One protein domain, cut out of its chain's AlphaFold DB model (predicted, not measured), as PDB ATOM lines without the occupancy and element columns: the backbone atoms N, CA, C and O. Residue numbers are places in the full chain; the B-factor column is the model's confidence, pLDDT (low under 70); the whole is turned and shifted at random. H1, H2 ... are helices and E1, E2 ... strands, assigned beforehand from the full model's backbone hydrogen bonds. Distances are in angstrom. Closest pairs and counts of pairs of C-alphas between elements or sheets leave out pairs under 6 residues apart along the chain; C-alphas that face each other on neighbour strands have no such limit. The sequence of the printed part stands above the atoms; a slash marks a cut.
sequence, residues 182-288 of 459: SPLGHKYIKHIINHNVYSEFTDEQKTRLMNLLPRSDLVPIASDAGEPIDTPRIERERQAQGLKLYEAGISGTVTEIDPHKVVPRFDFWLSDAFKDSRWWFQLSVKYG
ATOM      1  N   SER A 182     347.282 245.382 237.197       91.44
ATOM      2  CA  SER A 182     346.030 245.665 236.507       91.44
ATOM      3  C   SER A 182     345.135 244.419 236.429       91.44
ATOM      4  O   SER A 182     345.615 243.275 236.370       91.44
ATOM      5  N   PRO A 183     343.802 244.602 236.358       87.69
ATOM      6  CA  PRO A 183     342.882 243.489 236.164       87.69
ATOM      7  C   PRO A 183     343.091 242.769 234.823       87.69
ATOM      8  O   PRO A 183     342.572 241.670 234.665       87.69
ATOM      9  N   LEU A 184     343.839 243.342 233.869       88.94
ATOM     10  CA  LEU A 184     344.155 242.701 232.592       88.94
ATOM     11  C   LEU A 184     345.243 241.623 232.740       88.94
ATOM     12  O   LEU A 184     345.150 240.584 232.095       88.94
ATOM     13  N   GLY A 185     346.215 241.820 233.641       87.19
ATOM     14  CA  GLY A 185     347.197 240.787 233.997       87.19
ATOM     15  C   GLY A 185     346.601 239.626 234.808       87.19
ATOM     16  O   GLY A 185     347.124 238.513 234.775       87.19
ATOM     17  N   HIS A 186     345.479 239.854 235.506       86.81
ATOM     18  CA  HIS A 186     344.968 238.941 236.540       86.81
ATOM     19  C   HIS A 186     343.589 238.309 236.277       86.81
ATOM     20  O   HIS A 186     343.319 237.231 236.804       86.81
ATOM     21  N   LYS A 187     342.710 238.913 235.467       84.62
ATOM     22  CA  LYS A 187     341.431 238.289 235.073       84.62
ATOM     23  C   LYS A 187     341.627 237.336 233.896       84.62
ATOM     24  O   LYS A 187     342.514 237.524 233.077       84.62
ATOM     25  N   TYR A 188     340.759 236.336 233.770       82.88
ATOM     26  CA  TYR A 188     340.754 235.399 232.644       82.88
ATOM     27  C   TYR A 188     340.470 236.102 231.301       82.88
ATOM     28  O   TYR A 188     339.308 236.275 230.923       82.88
ATOM     29  N   ILE A 189     341.514 236.463 230.544       88.00
ATOM     30  CA  ILE A 189     341.382 237.241 229.297       88.00
ATOM     31  C   ILE A 189     340.522 236.549 228.221       88.00
ATOM     32  O   ILE A 189     339.893 237.225 227.409       88.00
ATOM     33  N   LYS A 190     340.384 235.215 228.271       85.75
ATOM     34  CA  LYS A 190     339.445 234.434 227.437       85.75
ATOM     35  C   LYS A 190     337.988 234.923 227.510       85.75
ATOM     36  O   LYS A 190     337.248 234.770 226.546       85.75
ATOM     37  N   HIS A 191     337.567 235.534 228.621       87.88
ATOM     38  CA  HIS A 191     336.219 236.102 228.764       87.88
ATOM     39  C   HIS A 191     336.109 237.549 228.252       87.88
ATOM     40  O   HIS A 191     335.000 238.044 228.095       87.88
ATOM     41  N   ILE A 192     337.239 238.197 227.949       88.31
ATOM     42  CA  ILE A 192     337.318 239.552 227.382       88.31
ATOM     43  C   ILE A 192     337.505 239.488 225.855       88.31
ATOM     44  O   ILE A 192     336.917 240.283 225.131       88.31
ATOM     45  N   ILE A 193     338.304 238.534 225.357       89.81
ATOM     46  CA  ILE A 193     338.652 238.390 223.935       89.81
ATOM     47  C   ILE A 193     338.166 237.027 223.415       89.81
ATOM     48  O   ILE A 193     338.865 236.008 223.509       89.81
ATOM     49  N   ASN A 194     336.939 237.017 222.888       90.06
ATOM     50  CA  ASN A 194     336.247 235.844 222.347       90.06
ATOM     51  C   ASN A 194     335.210 236.224 221.272       90.06
ATOM     52  O   ASN A 194     334.882 237.397 221.090       90.06
ATOM     53  N   HIS A 195     334.667 235.195 220.615       88.12
ATOM     54  CA  HIS A 195     333.652 235.297 219.567       88.12
ATOM     55  C   HIS A 195     332.421 236.135 219.956       88.12
ATOM     56  O   HIS A 195     331.957 236.931 219.149       88.12
ATOM     57  N   ASN A 196     331.894 235.996 221.178       89.12
ATOM     58  CA  ASN A 196     330.653 236.676 221.566       89.12
ATOM     59  C   ASN A 196     330.865 238.195 221.608       89.12
ATOM     60  O   ASN A 196     330.117 238.934 220.975       89.12
ATOM     61  N   VAL A 197     331.956 238.645 222.237       91.12
ATOM     62  CA  VAL A 197     332.350 240.064 222.255       91.12
ATOM     63  C   VAL A 197     332.605 240.592 220.835       91.12
ATOM     64  O   VAL A 197     332.218 241.712 220.522       91.12
ATOM     65  N   TYR A 198     333.196 239.782 219.949       90.94
ATOM     66  CA  TYR A 198     333.356 240.135 218.533       90.94
ATOM     67  C   TYR A 198     332.020 240.226 217.771       90.94
ATOM     68  O   TYR A 198     331.862 241.100 216.919       90.94
ATOM     69  N   SER A 199     331.041 239.369 218.071       87.12
ATOM     70  CA  SER A 199     329.738 239.378 217.390       87.12
ATOM     71  C   SER A 199     328.975 240.691 217.621       87.12
ATOM     72  O   SER A 199     328.375 241.222 216.683       87.12
ATOM     73  N   GLU A 200     329.117 241.272 218.819       91.88
ATOM     74  CA  GLU A 200     328.545 242.560 219.244       91.88
ATOM     75  C   GLU A 200     329.229 243.794 218.615       91.88
ATOM     76  O   GLU A 200     328.724 244.910 218.742       91.88
ATOM     77  N   PHE A 201     330.369 243.636 217.930       92.81
ATOM     78  CA  PHE A 201     331.075 244.755 217.294       92.81
ATOM     79  C   PHE A 201     330.301 245.335 216.098       92.81
ATOM     80  O   PHE A 201     329.708 244.603 215.302       92.81
ATOM     81  N   THR A 202     330.386 246.655 215.911       92.94
ATOM     82  CA  THR A 202     329.911 247.322 214.687       92.94
ATOM     83  C   THR A 202     330.760 246.926 213.481       92.94
ATOM     84  O   THR A 202     331.913 246.518 213.628       92.94
ATOM     85  N   ASP A 203     330.243 247.102 212.268       91.00
ATOM     86  CA  ASP A 203     330.957 246.704 211.047       91.00
ATOM     87  C   ASP A 203     332.296 247.450 210.900       91.00
ATOM     88  O   ASP A 203     333.327 246.839 210.635       91.00
ATOM     89  N   GLU A 204     332.351 248.741 211.249       90.19
ATOM     90  CA  GLU A 204     333.606 249.510 211.314       90.19
ATOM     91  C   GLU A 204     334.604 248.916 212.339       90.19
ATOM     92  O   GLU A 204     335.821 248.959 212.144       90.19
ATOM     93  N   GLN A 205     334.135 248.370 213.468       91.12
ATOM     94  CA  GLN A 205     334.984 247.655 214.437       91.12
ATOM     95  C   GLN A 205     335.441 246.291 213.890       91.12
ATOM     96  O   GLN A 205     336.621 245.961 214.021       91.12
ATOM     97  N   LYS A 206     334.556 245.541 213.221       91.94
ATOM     98  CA  LYS A 206     334.866 244.256 212.574       91.94
ATOM     99  C   LYS A 206     335.912 244.431 211.469       91.94
ATOM    100  O   LYS A 206     336.936 243.752 211.518       91.94
ATOM    101  N   THR A 207     335.756 245.405 210.567       91.00
ATOM    102  CA  THR A 207     336.763 245.755 209.545       91.00
ATOM    103  C   THR A 207     338.113 246.088 210.175       91.00
ATOM    104  O   THR A 207     339.141 245.572 209.735       91.00
ATOM    105  N   ARG A 208     338.136 246.917 211.231       89.19
ATOM    106  CA  ARG A 208     339.383 247.278 211.933       89.19
ATOM    107  C   ARG A 208     340.083 246.074 212.561       89.19
ATOM    108  O   ARG A 208     341.307 246.047 212.533       89.19
ATOM    109  N   LEU A 209     339.342 245.104 213.103       90.75
ATOM    110  CA  LEU A 209     339.936 243.884 213.651       90.75
ATOM    111  C   LEU A 209     340.439 242.949 212.544       90.75
ATOM    112  O   LEU A 209     341.562 242.470 212.636       90.75
ATOM    113  N   MET A 210     339.653 242.715 211.490       90.00
ATOM    114  CA  MET A 210     340.035 241.798 210.406       90.00
ATOM    115  C   MET A 210     341.270 242.277 209.629       90.00
ATOM    116  O   MET A 210     342.062 241.455 209.191       90.00
ATOM    117  N   ASN A 211     341.510 243.593 209.551       89.19
ATOM    118  CA  ASN A 211     342.763 244.161 209.027       89.19
ATOM    119  C   ASN A 211     344.010 243.875 209.900       89.19
ATOM    120  O   ASN A 211     345.119 244.228 209.501       89.19
ATOM    121  N   LEU A 212     343.850 243.273 211.084       89.56
ATOM    122  CA  LEU A 212     344.937 242.837 211.973       89.56
ATOM    123  C   LEU A 212     345.086 241.305 212.028       89.56
ATOM    124  O   LEU A 212     345.979 240.819 212.719       89.56
ATOM    125  N   LEU A 213     344.221 240.549 211.343       88.56
ATOM    126  CA  LEU A 213     344.261 239.085 211.313       88.56
ATOM    127  C   LEU A 213     345.007 238.571 210.067       88.56
ATOM    128  O   LEU A 213     344.978 239.227 209.020       88.56
ATOM    129  N   PRO A 214     345.648 237.390 210.132       85.00
ATOM    130  CA  PRO A 214     346.162 236.715 208.944       85.00
ATOM    131  C   PRO A 214     345.036 236.445 207.935       85.00
ATOM    132  O   PRO A 214     343.968 235.964 208.303       85.00
ATOM    133  N   ARG A 215     345.279 236.689 206.637       82.44
ATOM    134  CA  ARG A 215     344.278 236.424 205.578       82.44
ATOM    135  C   ARG A 215     343.889 234.939 205.458       82.44
ATOM    136  O   ARG A 215     342.857 234.646 204.870       82.44
ATOM    137  N   SER A 216     344.691 234.025 206.011       78.56
ATOM    138  CA  SER A 216     344.400 232.588 206.146       78.56
ATOM    139  C   SER A 216     343.323 232.271 207.189       78.56
ATOM    140  O   SER A 216     342.664 231.236 207.103       78.56
ATOM    141  N   ASP A 217     343.144 233.151 208.178       84.19
ATOM    142  CA  ASP A 217     342.191 232.989 209.281       84.19
ATOM    143  C   ASP A 217     340.869 233.725 209.016       84.19
ATOM    144  O   ASP A 217     339.996 233.772 209.881       84.19
ATOM    145  N   LEU A 218     340.713 234.272 207.807       86.50
ATOM    146  CA  LEU A 218     339.500 234.888 207.289       86.50
ATOM    147  C   LEU A 218     338.874 233.981 206.222       86.50
ATOM    148  O   LEU A 218     339.568 233.474 205.342       86.50
ATOM    149  N   VAL A 219     337.554 233.815 206.274       83.75
ATOM    150  CA  VAL A 219     336.773 233.005 205.330       83.75
ATOM    151  C   VAL A 219     335.502 233.736 204.892       83.75
ATOM    152  O   VAL A 219     335.019 234.616 205.611       83.75
ATOM    153  N   PRO A 220     334.936 233.392 203.721       81.94
ATOM    154  CA  PRO A 220     333.633 233.895 203.314       81.94
ATOM    155  C   PRO A 220     332.525 233.570 204.323       81.94
ATOM    156  O   PRO A 220     332.536 232.522 204.974       81.94
ATOM    157  N   ILE A 221     331.532 234.451 204.390       81.44
ATOM    158  CA  ILE A 221     330.243 234.192 205.035       81.44
ATOM    159  C   ILE A 221     329.423 233.231 204.160       81.44
ATOM    160  O   ILE A 221     329.440 233.325 202.931       81.44
ATOM    161  N   ALA A 222     328.700 232.304 204.789       68.38
ATOM    162  CA  ALA A 222     327.887 231.294 204.106       68.38
ATOM    163  C   ALA A 222     326.376 231.562 204.115       68.38
ATOM    164  O   ALA A 222     325.649 230.970 203.317       68.38
ATOM    165  N   SER A 223     325.898 232.390 205.043       68.44
ATOM    166  CA  SER A 223     324.478 232.645 205.284       68.44
ATOM    167  C   SER A 223     324.248 234.094 205.709       68.44
ATOM    168  O   SER A 223     325.128 234.716 206.304       68.44
ATOM    169  N   ASP A 224     323.042 234.620 205.483       68.19
ATOM    170  CA  ASP A 224     322.661 235.995 205.864       68.19
ATOM    171  C   ASP A 224     322.770 236.268 207.383       68.19
ATOM    172  O   ASP A 224     322.726 237.414 207.825       68.19
ATOM    173  N   ALA A 225     322.933 235.214 208.195       67.06
ATOM    174  CA  ALA A 225     323.194 235.284 209.631       67.06
ATOM    175  C   ALA A 225     324.670 235.572 209.991       67.06
ATOM    176  O   ALA A 225     324.984 235.728 211.169       67.06
ATOM    177  N   GLY A 226     325.577 235.636 209.007       69.00
ATOM    178  CA  GLY A 226     327.006 235.889 209.224       69.00
ATOM    179  C   GLY A 226     327.826 234.656 209.622       69.00
ATOM    180  O   GLY A 226     328.931 234.809 210.138       69.00
ATOM    181  N   GLU A 227     327.309 233.437 209.423       72.75
ATOM    182  CA  GLU A 227     328.022 232.211 209.813       72.75
ATOM    183  C   GLU A 227     329.239 231.936 208.895       72.75
ATOM    184  O   GLU A 227     329.106 232.010 207.666       72.75
ATOM    185  N   PRO A 228     330.412 231.571 209.459       76.00
ATOM    186  CA  PRO A 228     331.578 231.135 208.691       76.00
ATOM    187  C   PRO A 228     331.310 229.890 207.826       76.00
ATOM    188  O   PRO A 228     330.670 228.927 208.262       76.00
ATOM    189  N   ILE A 229     331.849 229.875 206.604       68.94
ATOM    190  CA  ILE A 229     331.655 228.779 205.632       68.94
ATOM    191  C   ILE A 229     332.391 227.474 205.970       68.94
ATOM    192  O   ILE A 229     332.147 226.453 205.328       68.94
ATOM    193  N   ASP A 230     333.253 227.513 206.984       66.25
ATOM    194  CA  ASP A 230     334.069 226.417 207.511       66.25
ATOM    195  C   ASP A 230     333.476 225.769 208.778       66.25
ATOM    196  O   ASP A 230     334.135 224.974 209.447       66.25
ATOM    197  N   THR A 231     332.226 226.082 209.149       65.00
ATOM    198  CA  THR A 231     331.593 225.356 210.258       65.00
ATOM    199  C   THR A 231     331.344 223.889 209.865       65.00
ATOM    200  O   THR A 231     330.768 223.630 208.802       65.00
ATOM    201  N   PRO A 232     331.580 222.913 210.770       64.94
ATOM    202  CA  PRO A 232     331.242 221.498 210.553       64.94
ATOM    203  C   PRO A 232     329.745 221.198 210.370       64.94
ATOM    204  O   PRO A 232     329.324 220.039 210.368       64.94
ATOM    205  N   ARG A 233     328.896 222.227 210.289       65.25
ATOM    206  CA  ARG A 233     327.500 222.159 209.859       65.25
ATOM    207  C   ARG A 233     327.395 222.481 208.367       65.25
ATOM    208  O   ARG A 233     326.897 221.645 207.618       65.25
ATOM    209  N   ILE A 234     327.902 223.641 207.949       64.81
ATOM    210  CA  ILE A 234     327.850 224.113 206.560       64.81
ATOM    211  C   ILE A 234     328.643 223.189 205.625       64.81
ATOM    212  O   ILE A 234     328.190 222.929 204.512       64.81
ATOM    213  N   GLU A 235     329.746 222.592 206.085       65.25
ATOM    214  CA  GLU A 235     330.461 221.539 205.344       65.25
ATOM    215  C   GLU A 235     329.551 220.352 204.980       65.25
ATOM    216  O   GLU A 235     329.504 219.935 203.822       65.25
ATOM    217  N   ARG A 236     328.776 219.839 205.948       69.06
ATOM    218  CA  ARG A 236     327.832 218.725 205.736       69.06
ATOM    219  C   ARG A 236     326.644 219.132 204.868       69.06
ATOM    220  O   ARG A 236     326.217 218.345 204.029       69.06
ATOM    221  N   GLU A 237     326.124 220.346 205.044       68.62
ATOM    222  CA  GLU A 237     325.033 220.876 204.217       68.62
ATOM    223  C   GLU A 237     325.486 221.046 202.749       68.62
ATOM    224  O   GLU A 237     324.764 220.640 201.838       68.62
ATOM    225  N   ARG A 238     326.718 221.515 202.501       68.00
ATOM    226  CA  ARG A 238     327.326 221.587 201.156       68.00
ATOM    227  C   ARG A 238     327.622 220.217 200.550       68.00
ATOM    228  O   ARG A 238     327.334 220.004 199.374       68.00
ATOM    229  N   GLN A 239     328.148 219.282 201.343       72.06
ATOM    230  CA  GLN A 239     328.403 217.907 200.904       72.06
ATOM    231  C   GLN A 239     327.100 217.204 200.487       72.06
ATOM    232  O   GLN A 239     327.068 216.531 199.460       72.06
ATOM    233  N   ALA A 240     326.005 217.417 201.227       73.06
ATOM    234  CA  ALA A 240     324.675 216.914 200.875       73.06
ATOM    235  C   ALA A 240     324.086 217.566 199.606       73.06
ATOM    236  O   ALA A 240     323.284 216.943 198.915       73.06
ATOM    237  N   GLN A 241     324.501 218.793 199.271       77.81
ATOM    238  CA  GLN A 241     324.143 219.490 198.027       77.81
ATOM    239  C   GLN A 241     325.032 219.106 196.826       77.81
ATOM    240  O   GLN A 241     324.833 219.630 195.732       77.81
ATOM    241  N   GLY A 242     326.023 218.221 197.002       73.12
ATOM    242  CA  GLY A 242     326.963 217.837 195.940       73.12
ATOM    243  C   GLY A 242     327.955 218.939 195.540       73.12
ATOM    244  O   GLY A 242     328.632 218.821 194.519       73.12
ATOM    245  N   LEU A 243     328.056 220.012 196.330       68.38
ATOM    246  CA  LEU A 243     329.047 221.068 196.132       68.38
ATOM    247  C   LEU A 243     330.429 220.584 196.590       68.38
ATOM    248  O   LEU A 243     330.541 219.776 197.514       68.38
ATOM    249  N   LYS A 244     331.501 221.114 195.981       60.34
ATOM    250  CA  LYS A 244     332.862 220.866 196.480       60.34
ATOM    251  C   LYS A 244     332.978 221.318 197.940       60.34
ATOM    252  O   LYS A 244     332.576 222.430 198.290       60.34
ATOM    253  N   LEU A 245     333.562 220.445 198.762       57.81
ATOM    254  CA  LEU A 245     333.998 220.766 200.118       57.81
ATOM    255  C   LEU A 245     335.035 221.899 200.088       57.81
ATOM    256  O   LEU A 245     335.733 222.102 199.093       57.81
ATOM    257  N   TYR A 246     335.110 222.644 201.187       54.31
ATOM    258  CA  TYR A 246     336.120 223.676 201.382       54.31
ATOM    259  C   TYR A 246     337.361 223.005 201.974       54.31
ATOM    260  O   TYR A 246     337.353 222.601 203.132       54.31
ATOM    261  N   GLU A 247     338.406 222.813 201.173       50.16
ATOM    262  CA  GLU A 247     339.649 222.214 201.668       50.16
ATOM    263  C   GLU A 247     340.378 223.228 202.561       50.16
ATOM    264  O   GLU A 247     340.705 224.335 202.126       50.16
ATOM    265  N   ALA A 248     340.603 222.874 203.830       43.88
ATOM    266  CA  ALA A 248     341.223 223.761 204.809       43.88
ATOM    267  C   ALA A 248     342.642 224.162 204.361       43.88
ATOM    268  O   ALA A 248     343.518 223.315 204.201       43.88
ATOM    269  N   GLY A 249     342.856 225.463 204.145       44.56
ATOM    270  CA  GLY A 249     344.090 226.011 203.566       44.56
ATOM    271  C   GLY A 249     344.019 226.302 202.060       44.56
ATOM    272  O   GLY A 249     344.845 227.066 201.569       44.56
ATOM    273  N   ILE A 250     343.004 225.801 201.345       43.66
ATOM    274  CA  ILE A 250     342.703 226.146 199.938       43.66
ATOM    275  C   ILE A 250     341.533 227.148 199.863       43.66
ATOM    276  O   ILE A 250     340.738 227.184 198.922       43.66
ATOM    277  N   SER A 251     341.452 228.022 200.868       52.47
ATOM    278  CA  SER A 251     340.732 229.284 200.762       52.47
ATOM    279  C   SER A 251     341.265 230.058 199.555       52.47
ATOM    280  O   SER A 251     342.462 230.345 199.484       52.47
ATOM    281  N   GLY A 252     340.388 230.472 198.636       55.09
ATOM    282  CA  GLY A 252     340.735 231.564 197.724       55.09
ATOM    283  C   GLY A 252     341.173 232.762 198.569       55.09
ATOM    284  O   GLY A 252     340.450 233.144 199.491       55.09
ATOM    285  N   THR A 253     342.371 233.296 198.323       60.16
ATOM    286  CA  THR A 253     342.972 234.310 199.198       60.16
ATOM    287  C   THR A 253     342.048 235.516 199.310       60.16
ATOM    288  O   THR A 253     341.736 236.162 198.313       60.16
ATOM    289  N   VAL A 254     341.589 235.818 200.530       70.25
ATOM    290  CA  VAL A 254     340.646 236.917 200.781       70.25
ATOM    291  C   VAL A 254     341.259 238.220 200.276       70.25
ATOM    292  O   VAL A 254     342.229 238.713 200.852       70.25
ATOM    293  N   THR A 255     340.736 238.757 199.174       72.12
ATOM    294  CA  THR A 255     341.261 239.954 198.500       72.12
ATOM    295  C   THR A 255     340.760 241.234 199.163       72.12
ATOM    296  O   THR A 255     341.570 242.109 199.483       72.12
ATOM    297  N   GLU A 256     339.454 241.295 199.420       79.69
ATOM    298  CA  GLU A 256     338.709 242.398 200.039       79.69
ATOM    299  C   GLU A 256     338.283 242.040 201.475       79.69
ATOM    300  O   GLU A 256     337.878 240.910 201.744       79.69
ATOM    301  N   ILE A 257     338.361 243.002 202.402       84.19
ATOM    302  CA  ILE A 257     337.935 242.836 203.801       84.19
ATOM    303  C   ILE A 257     336.628 243.613 204.011       84.19
ATOM    304  O   ILE A 257     336.646 244.822 204.235       84.19
ATOM    305  N   ASP A 258     335.508 242.895 203.952       85.19
ATOM    306  CA  ASP A 258     334.146 243.418 204.108       85.19
ATOM    307  C   ASP A 258     333.382 242.579 205.160       85.19
ATOM    308  O   ASP A 258     333.227 241.374 204.947       85.19
ATOM    309  N   PRO A 259     332.892 243.165 206.274       85.69
ATOM    310  CA  PRO A 259     332.118 242.466 207.312       85.69
ATOM    311  C   PRO A 259     330.834 241.782 206.834       85.69
ATOM    312  O   PRO A 259     330.309 240.936 207.552       85.69
ATOM    313  N   HIS A 260     330.321 242.133 205.653       85.19
ATOM    314  CA  HIS A 260     329.146 241.504 205.048       85.19
ATOM    315  C   HIS A 260     329.507 240.400 204.040       85.19
ATOM    316  O   HIS A 260     328.615 239.743 203.508       85.19
ATOM    317  N   LYS A 261     330.804 240.169 203.787       83.75
ATOM    318  CA  LYS A 261     331.310 239.088 202.920       83.75
ATOM    319  C   LYS A 261     332.236 238.108 203.644       83.75
ATOM    320  O   LYS A 261     332.344 236.963 203.212       83.75
ATOM    321  N   VAL A 262     332.934 238.551 204.693       87.44
ATOM    322  CA  VAL A 262     334.075 237.858 205.310       87.44
ATOM    323  C   VAL A 262     333.996 237.920 206.835       87.44
ATOM    324  O   VAL A 262     333.702 238.967 207.409       87.44
ATOM    325  N   VAL A 263     334.340 236.807 207.484       88.31
ATOM    326  CA  VAL A 263     334.459 236.656 208.943       88.31
ATOM    327  C   VAL A 263     335.719 235.858 209.307       88.31
ATOM    328  O   VAL A 263     336.260 235.147 208.457       88.31
ATOM    329  N   PRO A 264     336.214 235.937 210.557       88.94
ATOM    330  CA  PRO A 264     337.185 234.977 211.069       88.94
ATOM    331  C   PRO A 264     336.644 233.543 210.997       88.94
ATOM    332  O   PRO A 264     335.449 233.330 211.216       88.94
ATOM    333  N   ARG A 265     337.530 232.570 210.755       84.81
ATOM    334  CA  ARG A 265     337.213 231.133 210.811       84.81
ATOM    335  C   ARG A 265     336.496 230.749 212.103       84.81
ATOM    336  O   ARG A 265     336.791 231.302 213.168       84.81
ATOM    337  N   PHE A 266     335.608 229.755 212.036       80.06
ATOM    338  CA  PHE A 266     334.916 229.250 213.229       80.06
ATOM    339  C   PHE A 266     335.901 228.787 214.322       80.06
ATOM    340  O   PHE A 266     335.684 229.040 215.512       80.06
ATOM    341  N   ASP A 267     337.011 228.156 213.927       82.00
ATOM    342  CA  ASP A 267     338.034 227.657 214.847       82.00
ATOM    343  C   ASP A 267     338.936 228.758 215.432       82.00
ATOM    344  O   ASP A 267     339.501 228.549 216.504       82.00
ATOM    345  N   PHE A 268     339.057 229.935 214.801       87.88
ATOM    346  CA  PHE A 268     340.066 230.957 215.128       87.88
ATOM    347  C   PHE A 268     340.116 231.292 216.629       87.88
ATOM    348  O   PHE A 268     341.173 231.236 217.263       87.88
ATOM    349  N   TRP A 269     338.955 231.556 217.233       86.25
ATOM    350  CA  TRP A 269     338.814 231.915 218.652       86.25
ATOM    351  C   TRP A 269     339.190 230.783 219.622       86.25
ATOM    352  O   TRP A 269     339.458 231.042 220.806       86.25
ATOM    353  N   LEU A 270     339.191 229.547 219.120       85.62
ATOM    354  CA  LEU A 270     339.495 228.299 219.813       85.62
ATOM    355  C   LEU A 270     340.870 227.727 219.425       85.62
ATOM    356  O   LEU A 270     341.336 226.831 220.122       85.62
ATOM    357  N   SER A 271     341.531 228.239 218.384       84.56
ATOM    358  CA  SER A 271     342.855 227.793 217.934       84.56
ATOM    359  C   SER A 271     343.908 227.938 219.036       84.56
ATOM    360  O   SER A 271     343.899 228.912 219.795       84.56
ATOM    361  N   ASP A 272     344.818 226.969 219.151       83.69
ATOM    362  CA  ASP A 272     345.856 226.980 220.189       83.69
ATOM    363  C   ASP A 272     346.809 228.172 220.030       83.69
ATOM    364  O   ASP A 272     347.027 228.895 220.998       83.69
ATOM    365  N   ALA A 273     347.203 228.517 218.799       85.44
ATOM    366  CA  ALA A 273     347.963 229.737 218.510       85.44
ATOM    367  C   ALA A 273     347.299 231.013 219.079       85.44
ATOM    368  O   ALA A 273     347.982 231.879 219.633       85.44
ATOM    369  N   PHE A 274     345.964 231.132 219.019       89.44
ATOM    370  CA  PHE A 274     345.251 232.274 219.600       89.44
ATOM    371  C   PHE A 274     344.992 232.129 221.111       89.44
ATOM    372  O   PHE A 274     344.862 233.137 221.813       89.44
ATOM    373  N   LYS A 275     344.918 230.910 221.668       89.69
ATOM    374  CA  LYS A 275     344.971 230.695 223.133       89.69
ATOM    375  C   LYS A 275     346.311 231.189 223.689       89.69
ATOM    376  O   LYS A 275     346.310 232.032 224.587       89.69
ATOM    377  N   ASP A 276     347.415 230.755 223.093       88.81
ATOM    378  CA  ASP A 276     348.777 231.061 223.529       88.81
ATOM    379  C   ASP A 276     349.116 232.536 223.327       88.81
ATOM    380  O   ASP A 276     349.636 233.173 224.240       88.81
ATOM    381  N   SER A 277     348.718 233.136 222.199       90.25
ATOM    382  CA  SER A 277     348.864 234.583 221.971       90.25
ATOM    383  C   SER A 277     348.158 235.416 223.053       90.25
ATOM    384  O   SER A 277     348.718 236.389 223.562       90.25
ATOM    385  N   ARG A 278     346.940 235.019 223.462       90.75
ATOM    386  CA  ARG A 278     346.213 235.666 224.573       90.75
ATOM    387  C   ARG A 278     346.906 235.440 225.920       90.75
ATOM    388  O   ARG A 278     346.950 236.366 226.730       90.75
ATOM    389  N   TRP A 279     347.443 234.243 226.159       89.38
ATOM    390  CA  TRP A 279     348.167 233.907 227.386       89.38
ATOM    391  C   TRP A 279     349.464 234.713 227.515       89.38
ATOM    392  O   TRP A 279     349.637 235.410 228.511       89.38
ATOM    393  N   TRP A 280     350.315 234.723 226.485       90.94
ATOM    394  CA  TRP A 280     351.554 235.507 226.438       90.94
ATOM    395  C   TRP A 280     351.314 237.012 226.569       90.94
ATOM    396  O   TRP A 280     352.058 237.691 227.279       90.94
ATOM    397  N   PHE A 281     350.255 237.543 225.953       91.69
ATOM    398  CA  PHE A 281     349.861 238.943 226.129       91.69
ATOM    399  C   PHE A 281     349.481 239.250 227.588       91.69
ATOM    400  O   PHE A 281     350.012 240.194 228.178       91.69
ATOM    401  N   GLN A 282     348.622 238.429 228.206       92.19
ATOM    402  CA  GLN A 282     348.251 238.577 229.619       92.19
ATOM    403  C   GLN A 282     349.474 238.460 230.546       92.19
ATOM    404  O   GLN A 282     349.626 239.244 231.486       92.19
ATOM    405  N   LEU A 283     350.365 237.509 230.264       90.75
ATOM    406  CA  LEU A 283     351.586 237.259 231.024       90.75
ATOM    407  C   LEU A 283     352.573 238.436 230.924       90.75
ATOM    408  O   LEU A 283     353.172 238.819 231.928       90.75
ATOM    409  N   SER A 284     352.668 239.066 229.749       90.50
ATOM    410  CA  SER A 284     353.486 240.263 229.509       90.50
ATOM    411  C   SER A 284     353.006 241.477 230.310       90.50
ATOM    412  O   SER A 284     353.828 242.223 230.841       90.50
ATOM    413  N   VAL A 285     351.685 241.659 230.460       91.81
ATOM    414  CA  VAL A 285     351.129 242.664 231.387       91.81
ATOM    415  C   VAL A 285     351.487 242.293 232.828       91.81
ATOM    416  O   VAL A 285     352.062 243.108 233.544       91.81
ATOM    417  N   LYS A 286     351.220 241.047 233.243       91.81
ATOM    418  CA  LYS A 286     351.411 240.578 234.627       91.81
ATOM    419  C   LYS A 286     352.862 240.666 235.122       91.81
ATOM    420  O   LYS A 286     353.082 241.042 236.269       91.81
ATOM    421  N   TYR A 287     353.849 240.344 234.284       91.12
ATOM    422  CA  TYR A 287     355.274 240.506 234.613       91.12
ATOM    423  C   TYR A 287     355.820 241.909 234.307       91.12
ATOM    424  O   TYR A 287     357.018 242.150 234.426       91.12
ATOM    425  N   GLY A 288     354.955 242.860 233.938       90.69
ATOM    426  CA  GLY A 288     355.333 244.257 233.769       90.69
ATOM    427  C   GLY A 288     356.277 244.514 232.598       90.69
ATOM    428  O   GLY A 288     357.057 245.463 232.657       90.69
TER     429      GLY A 288
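Overview. This is residues 182 to 288 of the 459 residues of the protein "ASXH domain-containing protein" of Gigaspora rosea (UniProt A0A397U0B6). The model is a loose, elongated shape, with a tiny two-strand sheet of E1 and E2 near its middle, H3 close by, and the longest helix, H5, running out to one end, where its last residues meet the short H1. H4 lies toward the other end, and long unnamed stretches before and after it link it to the two strands. The printed part has 107 residues with five named helices and two named strands, in the order H1, H2, H3, E1, H4, E2, H5; the sheet, in the order E1 - E2, is antiparallel. The class is mostly helix, though under half of the residues are in named elements. The whole is only just loose, close to compact, with a radius of gyration of the C-alphas of 15.8 A and spans of 53 by 27 by 22 A.

Arrangement. H1, residues 183 to 186, touches H5, residues 272 to 286, which meets it with residues 282 to 286 alone; the closest C-alphas are those of Gly 185 and Lys 286, 4.3 A apart. H2, residues 195 to 199, and H3, residues 203 to 210, are close but not clearly touching, the closest C-alphas being those of Tyr 198 and Lys 206, 7.4 A apart. E1, residues 218 to 220, and E2, residues 262 to 264, are antiparallel neighbours at 138 degrees, with N 219 and O 263 at 2.9 A and N 263 and O 219 at 3.0 A, both within hydrogen-bond range. The closest C-alphas of H3 and E2 are those of Met 210 and Pro 264, 7.4 A apart. H4, residues 234 to 240, touches no helix. In H2, H3, H4 and H5 every O i to N i+4 pair is within hydrogen-bond range; H1 is too short for such a pair, and its one O i to N i+3 pair is not within range.

Along the chain. H1 begins at C-alpha 183, (342.882, 243.489, 236.164), and spans 5.0 A. H2 spans 6.1 A and H3 10.3 A. E1 and E2 each span 7.2 A, and C-alpha 218 is at (339.500, 234.888, 207.289). H4 spans 9.7 A. H5 spans 20.6 A and ends at C-alpha 286, (351.411, 240.578, 234.627).

Size, cuts and confidence. The two C-alphas farthest apart are those of Gly 242 and Gly 288, 54.2 A, while those of Ser 182 and Gly 288, the first and last printed, are 9.8 A apart. The printed part has no cut. The links E1 to H4, 13 residues, and H4 to E2, 21 residues, are long. The mean pLDDT of the printed part is 80.3; it is under 70 at residues 222 to 226, 229 to 238 and 243 to 253.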